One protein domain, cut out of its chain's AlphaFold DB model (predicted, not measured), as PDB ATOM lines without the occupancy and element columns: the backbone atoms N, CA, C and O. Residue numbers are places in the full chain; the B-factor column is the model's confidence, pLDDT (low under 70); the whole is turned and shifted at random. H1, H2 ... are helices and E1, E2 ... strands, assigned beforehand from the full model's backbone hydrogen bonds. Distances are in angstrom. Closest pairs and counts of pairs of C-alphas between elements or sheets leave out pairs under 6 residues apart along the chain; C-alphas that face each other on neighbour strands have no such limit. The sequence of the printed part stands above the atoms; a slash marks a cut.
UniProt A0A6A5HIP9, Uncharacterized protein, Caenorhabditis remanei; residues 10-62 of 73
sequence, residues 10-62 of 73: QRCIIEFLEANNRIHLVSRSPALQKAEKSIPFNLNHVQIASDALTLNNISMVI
ATOM      1  N   GLN A  10     135.680  55.616  97.903       75.25
ATOM      2  CA  GLN A  10     134.627  55.251  98.858       75.25
ATOM      3  C   GLN A  10     133.827  56.471  99.328       75.25
ATOM      4  O   GLN A  10     132.606  56.392  99.435       75.25
ATOM      5  N   ARG A  11     134.493  57.610  99.569       79.00
ATOM      6  CA  ARG A  11     133.799  58.859  99.928       79.00
ATOM      7  C   ARG A  11     132.870  59.311  98.809       79.00
ATOM      8  O   ARG A  11     131.718  59.598  99.090       79.00
ATOM      9  N   CYS A  12     133.350  59.279  97.565       80.75
ATOM     10  CA  CYS A  12     132.559  59.613  96.381       80.75
ATOM     11  C   CYS A  12     131.319  58.710  96.276       80.75
ATOM     12  O   CYS A  12     130.202  59.199  96.162       80.75
ATOM     13  N   ILE A  13     131.485  57.392  96.428       83.12
ATOM     14  CA  ILE A  13     130.355  56.455  96.388       83.12
ATOM     15  C   ILE A  13     129.332  56.771  97.486       83.12
ATOM     16  O   ILE A  13     128.141  56.798  97.203       83.12
ATOM     17  N   ILE A  14     129.771  57.030  98.722       83.88
ATOM     18  CA  ILE A  14     128.873  57.352  99.845       83.88
ATOM     19  C   ILE A  14     128.185  58.716  99.651       83.88
ATOM     20  O   ILE A  14     127.031  58.881 100.039       83.88
ATOM     21  N   GLU A  15     128.866  59.692  99.060       85.12
ATOM     22  CA  GLU A  15     128.327  61.029  98.794       85.12
ATOM     23  C   GLU A  15     127.223  61.016  97.729       85.12
ATOM     24  O   GLU A  15     126.196  61.671  97.900       85.12
ATOM     25  N   PHE A  16     127.406  60.234  96.661       87.00
ATOM     26  CA  PHE A  16     126.442  60.130  95.559       87.00
ATOM     27  C   PHE A  16     125.414  59.009  95.731       87.00
ATOM     28  O   PHE A  16     124.508  58.874  94.905       87.00
ATOM     29  N   LEU A  17     125.524  58.203  96.790       89.19
ATOM     30  CA  LEU A  17     124.507  57.213  97.111       89.19
ATOM     31  C   LEU A  17     123.222  57.916  97.551       89.19
ATOM     32  O   LEU A  17     123.239  58.861  98.338       89.19
ATOM     33  N   GLU A  18     122.095  57.408  97.063       91.62
ATOM     34  CA  GLU A  18     120.776  57.857  97.493       91.62
ATOM     35  C   GLU A  18     120.653  57.769  99.033       91.62
ATOM     36  O   GLU A  18     121.143  56.829  99.666       91.62
ATOM     37  N   ALA A  19     120.037  58.786  99.643       91.69
ATOM     38  CA  ALA A  19     120.038  58.988 101.088       91.69
ATOM     39  C   ALA A  19     119.415  57.829 101.886       91.69
ATOM     40  O   ALA A  19     119.998  57.404 102.886       91.69
ATOM     41  N   ASN A  20     118.285  57.274 101.444       90.75
ATOM     42  CA  ASN A  20     117.650  56.125 102.097       90.75
ATOM     43  C   ASN A  20     118.543  54.880 102.024       90.75
ATOM     44  O   ASN A  20     118.747  54.197 103.034       90.75
ATOM     45  N   ASN A  21     119.139  54.613 100.860       89.81
ATOM     46  CA  ASN A  21     120.075  53.502 100.673       89.81
ATOM     47  C   ASN A  21     121.312  53.645 101.564       89.81
ATOM     48  O   ASN A  21     121.779  52.666 102.154       89.81
ATOM     49  N   ARG A  22     121.825  54.868 101.700       91.12
ATOM     50  CA  ARG A  22     122.957  55.173 102.574       91.12
ATOM     51  C   ARG A  22     122.623  54.953 104.047       91.12
ATOM     52  O   ARG A  22     123.418  54.322 104.744       91.12
ATOM     53  N   ILE A  23     121.456  55.405 104.508       90.12
ATOM     54  CA  ILE A  23     120.977  55.161 105.879       90.12
ATOM     55  C   ILE A  23     120.896  53.652 106.148       90.12
ATOM     56  O   ILE A  23     121.437  53.168 107.146       90.12
ATOM     57  N   HIS A  24     120.300  52.892 105.223       89.06
ATOM     58  CA  HIS A  24     120.204  51.437 105.338       89.06
ATOM     59  C   HIS A  24     121.585  50.768 105.397       89.06
ATOM     60  O   HIS A  24     121.854  49.969 106.297       89.06
ATOM     61  N   LEU A  25     122.488  51.127 104.482       88.56
ATOM     62  CA  LEU A  25     123.843  50.582 104.417       88.56
ATOM     63  C   LEU A  25     124.626  50.829 105.715       88.56
ATOM     64  O   LEU A  25     125.267  49.920 106.247       88.56
ATOM     65  N   VAL A  26     124.557  52.050 106.242       89.06
ATOM     66  CA  VAL A  26     125.324  52.464 107.423       89.06
ATOM     67  C   VAL A  26     124.757  51.857 108.702       89.06
ATOM     68  O   VAL A  26     125.532  51.463 109.573       89.06
ATOM     69  N   SER A  27     123.435  51.680 108.793       89.12
ATOM     70  CA  SER A  27     122.808  50.960 109.912       89.12
ATOM     71  C   SER A  27     123.324  49.522 110.072       89.12
ATOM     72  O   SER A  27     123.363  48.999 111.182       89.12
ATOM     73  N   ARG A  28     123.771  48.897 108.973       89.75
ATOM     74  CA  ARG A  28     124.281  47.518 108.944       89.75
ATOM     75  C   ARG A  28     125.804  47.417 109.039       89.75
ATOM     76  O   ARG A  28     126.320  46.312 109.177       89.75
ATOM     77  N   SER A  29     126.531  48.535 108.962       85.06
ATOM     78  CA  SER A  29     127.997  48.538 108.946       85.06
ATOM     79  C   SER A  29     128.588  49.616 109.864       85.06
ATOM     80  O   SER A  29     128.750  50.771 109.459       85.06
ATOM     81  N   PRO A  30     129.005  49.242 111.090       82.06
ATOM     82  CA  PRO A  30     129.626  50.169 112.040       82.06
ATOM     83  C   PRO A  30     130.901  50.842 111.511       82.06
ATOM     84  O   PRO A  30     131.195  51.983 111.866       82.06
ATOM     85  N   ALA A  31     131.651  50.160 110.638       79.81
ATOM     86  CA  ALA A  31     132.855  50.710 110.015       79.81
ATOM     87  C   ALA A  31     132.536  51.922 109.121       79.81
ATOM     88  O   ALA A  31     133.280  52.902 109.113       79.81
ATOM     89  N   LEU A  32     131.397  51.893 108.420       79.50
ATOM     90  CA  LEU A  32     130.962  52.988 107.549       79.50
ATOM     91  C   LEU A  32     130.394  54.169 108.334       79.50
ATOM     92  O   LEU A  32     130.527  55.305 107.888       79.50
ATOM     93  N   GLN A  33     129.833  53.932 109.520       83.06
ATOM     94  CA  GLN A  33     129.196  54.971 110.333       83.06
ATOM     95  C   GLN A  33     130.143  56.121 110.710       83.06
ATOM     96  O   GLN A  33     129.716  57.268 110.800       83.06
ATOM     97  N   LYS A  34     131.439  55.846 110.913       80.94
ATOM     98  CA  LYS A  34     132.425  56.903 111.202       80.94
ATOM     99  C   LYS A  34     132.704  57.788 109.987       80.94
ATOM    100  O   LYS A  34     132.783  59.003 110.133       80.94
ATOM    101  N   ALA A  35     132.857  57.181 108.811       78.44
ATOM    102  CA  ALA A  35     133.134  57.904 107.572       78.44
ATOM    103  C   ALA A  35     131.908  58.704 107.102       78.44
ATOM    104  O   ALA A  35     132.040  59.858 106.691       78.44
ATOM    105  N   GLU A  36     130.725  58.103 107.235       84.19
ATOM    106  CA  GLU A  36     129.420  58.659 106.876       84.19
ATOM    107  C   GLU A  36     129.160  60.012 107.547       84.19
ATOM    108  O   GLU A  36     128.858  60.975 106.852       84.19
ATOM    109  N   LYS A  37     129.403  60.132 108.859       83.81
ATOM    110  CA  LYS A  37     129.149  61.367 109.628       83.81
ATOM    111  C   LYS A  37     129.861  62.616 109.099       83.81
ATOM    112  O   LYS A  37     129.474  63.726 109.444       83.81
ATOM    113  N   SER A  38     130.925  62.446 108.315       85.50
ATOM    114  CA  SER A  38     131.699  63.554 107.741       85.50
ATOM    115  C   SER A  38     131.230  63.993 106.351       85.50
ATOM    116  O   SER A  38     131.767  64.958 105.813       85.50
ATOM    117  N   ILE A  39     130.280  63.275 105.745       87.00
ATOM    118  CA  ILE A  39     129.848  63.474 104.360       87.00
ATOM    119  C   ILE A  39     128.390  63.961 104.391       87.00
ATOM    120  O   ILE A  39     127.557  63.298 105.004       87.00
ATOM    121  N   PRO A  40     128.029  65.080 103.747       88.31
ATOM    122  CA  PRO A  40     126.633  65.509 103.680       88.31
ATOM    123  C   PRO A  40     125.779  64.517 102.872       88.31
ATOM    124  O   PRO A  40     126.295  63.738 102.067       88.31
ATOM    125  N   PHE A  41     124.462  64.529 103.085       89.12
ATOM    126  CA  PHE A  41     123.529  63.825 102.204       89.12
ATOM    127  C   PHE A  41     123.227  64.676 100.969       89.12
ATOM    128  O   PHE A  41     122.979  65.876 101.086       89.12
ATOM    129  N   ASN A  42     123.180  64.042  99.799       88.06
ATOM    130  CA  ASN A  42     122.650  64.660  98.591       88.06
ATOM    131  C   ASN A  42     121.111  64.579  98.619       88.06
ATOM    132  O   ASN A  42     120.516  63.548  98.285       88.06
ATOM    133  N   LEU A  43     120.483  65.647  99.120       91.00
ATOM    134  CA  LEU A  43     119.038  65.752  99.309       91.00
ATOM    135  C   LEU A  43     118.467  66.867  98.434       91.00
ATOM    136  O   LEU A  43     118.806  68.034  98.601       91.00
ATOM    137  N   ASN A  44     117.545  66.503  97.551       93.50
ATOM    138  CA  ASN A  44     116.711  67.422  96.779       93.50
ATOM    139  C   ASN A  44     115.381  67.714  97.487       93.50
ATOM    140  O   ASN A  44     114.791  68.773  97.294       93.50
ATOM    141  N   HIS A  45     114.897  66.769  98.296       94.31
ATOM    142  CA  HIS A  45     113.630  66.881  99.012       94.31
ATOM    143  C   HIS A  45     113.714  66.168 100.362       94.31
ATOM    144  O   HIS A  45     114.286  65.081 100.459       94.31
ATOM    145  N   VAL A  46     113.142  66.785 101.396       95.81
ATOM    146  CA  VAL A  46     113.007  66.209 102.735       95.81
ATOM    147  C   VAL A  46     111.620  66.540 103.256       95.81
ATOM    148  O   VAL A  46     111.258  67.714 103.349       95.81
ATOM    149  N   GLN A  47     110.872  65.513 103.638       96.19
ATOM    150  CA  GLN A  47     109.596  65.656 104.322       96.19
ATOM    151  C   GLN A  47     109.542  64.692 105.502       96.19
ATOM    152  O   GLN A  47     109.762  63.491 105.357       96.19
ATOM    153  N   ILE A  48     109.223  65.238 106.672       95.62
ATOM    154  CA  ILE A  48     109.010  64.483 107.903       95.62
ATOM    155  C   ILE A  48     107.527  64.609 108.244       95.62
ATOM    156  O   ILE A  48     107.029  65.716 108.446       95.62
ATOM    157  N   ALA A  49     106.827  63.482 108.264       94.38
ATOM    158  CA  ALA A  49     105.432  63.358 108.658       94.38
ATOM    159  C   ALA A  49     105.324  62.525 109.945       94.38
ATOM    160  O   ALA A  49     106.302  61.936 110.403       94.38
ATOM    161  N   SER A  50     104.129  62.477 110.534       93.31
ATOM    162  CA  SER A  50     103.860  61.698 111.752       93.31
ATOM    163  C   SER A  50     104.151  60.205 111.594       93.31
ATOM    164  O   SER A  50     104.559  59.550 112.547       93.31
ATOM    165  N   ASP A  51     103.939  59.676 110.395       94.50
ATOM    166  CA  ASP A  51     104.001  58.259 110.050       94.50
ATOM    167  C   ASP A  51     104.947  57.988 108.876       94.50
ATOM    168  O   ASP A  51     105.030  56.857 108.409       94.50
ATOM    169  N   ALA A  52     105.671  58.993 108.376       93.62
ATOM    170  CA  ALA A  52     106.545  58.807 107.227       93.62
ATOM    171  C   ALA A  52     107.758  59.741 107.212       93.62
ATOM    172  O   ALA A  52     107.713  60.881 107.672       93.62
ATOM    173  N   LEU A  53     108.838  59.264 106.597       94.62
ATOM    174  CA  LEU A  53     110.028  60.037 106.263       94.62
ATOM    175  C   LEU A  53     110.275  59.920 104.762       94.62
ATOM    176  O   LEU A  53     110.575  58.838 104.267       94.62
ATOM    177  N   THR A  54     110.184  61.033 104.042       95.12
ATOM    178  CA  THR A  54     110.523  61.093 102.618       95.12
ATOM    179  C   THR A  54     111.845  61.815 102.441       95.12
ATOM    180  O   THR A  54     111.989  62.969 102.844       95.12
ATOM    181  N   LEU A  55     112.806  61.135 101.824       95.50
ATOM    182  CA  LEU A  55     114.073  61.713 101.392       95.50
ATOM    183  C   LEU A  55     114.176  61.511  99.883       95.50
ATOM    184  O   LEU A  55     114.040  60.390  99.386       95.50
ATOM    185  N   ASN A  56     114.416  62.594  99.149       93.69
ATOM    186  CA  ASN A  56     114.362  62.610  97.691       93.69
ATOM    187  C   ASN A  56     113.019  62.060  97.180       93.69
ATOM    188  O   ASN A  56     111.965  62.592  97.516       93.69
ATOM    189  N   ASN A  57     113.072  60.986  96.390       93.94
ATOM    190  CA  ASN A  57     111.915  60.355  95.758       93.94
ATOM    191  C   ASN A  57     111.519  59.041  96.453       93.94
ATOM    192  O   ASN A  57     110.767  58.252  95.882       93.94
ATOM    193  N   ILE A  58     112.060  58.767  97.644       93.44
ATOM    194  CA  ILE A  58     111.814  57.533  98.391       93.44
ATOM    195  C   ILE A  58     111.230  57.893  99.757       93.44
ATOM    196  O   ILE A  58     111.743  58.768 100.457       93.44
ATOM    197  N   SER A  59     110.153  57.200 100.125       93.06
ATOM    198  CA  SER A  59     109.440  57.380 101.387       93.06
ATOM    199  C   SER A  59     109.473  56.101 102.216       93.06
ATOM    200  O   SER A  59     109.193  55.013 101.712       93.06
ATOM    201  N   MET A  60     109.830  56.243 103.489       91.12
ATOM    202  CA  MET A  60     109.715  55.211 104.513       91.12
ATOM    203  C   MET A  60     108.447  55.477 105.319       91.12
ATOM    204  O   MET A  60     108.348  56.525 105.950       91.12
ATOM    205  N   VAL A  61     107.499  54.538 105.318       92.88
ATOM    206  CA  VAL A  61     106.226  54.649 106.050       92.88
ATOM    207  C   VAL A  61     106.246  53.718 107.260       92.88
ATOM    208  O   VAL A  61     106.606  52.546 107.152       92.88
ATOM    209  N   ILE A  62     105.859  54.246 108.414       91.25
ATOM    210  CA  ILE A  62     105.735  53.538 109.682       91.25
ATOM    211  C   ILE A  62     104.292  53.059 109.796       91.25
ATOM    212  O   ILE A  62     103.370  53.857 109.932       91.25
TER     213      ILE A  62
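This is residues 10 to 62 of the 73 residues of an uncharacterized protein of Caenorhabditis remanei (UniProt A0A6A5HIP9). A small, loosely joined cluster of helices H1, H2 and H3 makes one end, and an antiparallel sheet, order E1, E2, E3, makes the other; H2 reaches it with residues 19 to 21. The sheet is a meander, each strand the antiparallel neighbour of the one before. The 53 printed residues, helices before strands, are mixed in class and only just compact, close to loose: radius of gyration of the C-alphas 11.6 A, spans 32 by 21 by 14 A.

Start at H1, residues 10 to 16, close but not clearly touching H2, residues 19 to 27: closest C-alphas Ile 14 and Arg 22, 6.9 A. H2 and H3, residues 30 to 36, touch only at the corner: closest C-alphas Val 26 and Gln 33, 5.5 A. H2 only grazes the sheet of E1, residues 46 to 48, E2, 52 to 55, and E3, 58 to 61. In hairpin E1 and E2, N 47 and O 54 are 2.9 A apart; in hairpin E2 and E3, N 53 and O 60, 2.9 A. Every O i to N i+4 pair is within hydrogen-bond range in H1 and H2, but 1 of 3 in H3, with 2 of 4 O i to N i+3.

Find C-alpha 10 at (134.627, 55.251, 98.858), where H1 begins; H2 spans 12.2 A. E3 ends at C-alpha 61, (106.226, 54.649, 106.050).

The farthest C-alphas, Gln 10 and Ser 50, are 34.0 A apart. The printed part has no cut, no long link, and no printed residue is under 70 in pLDDT.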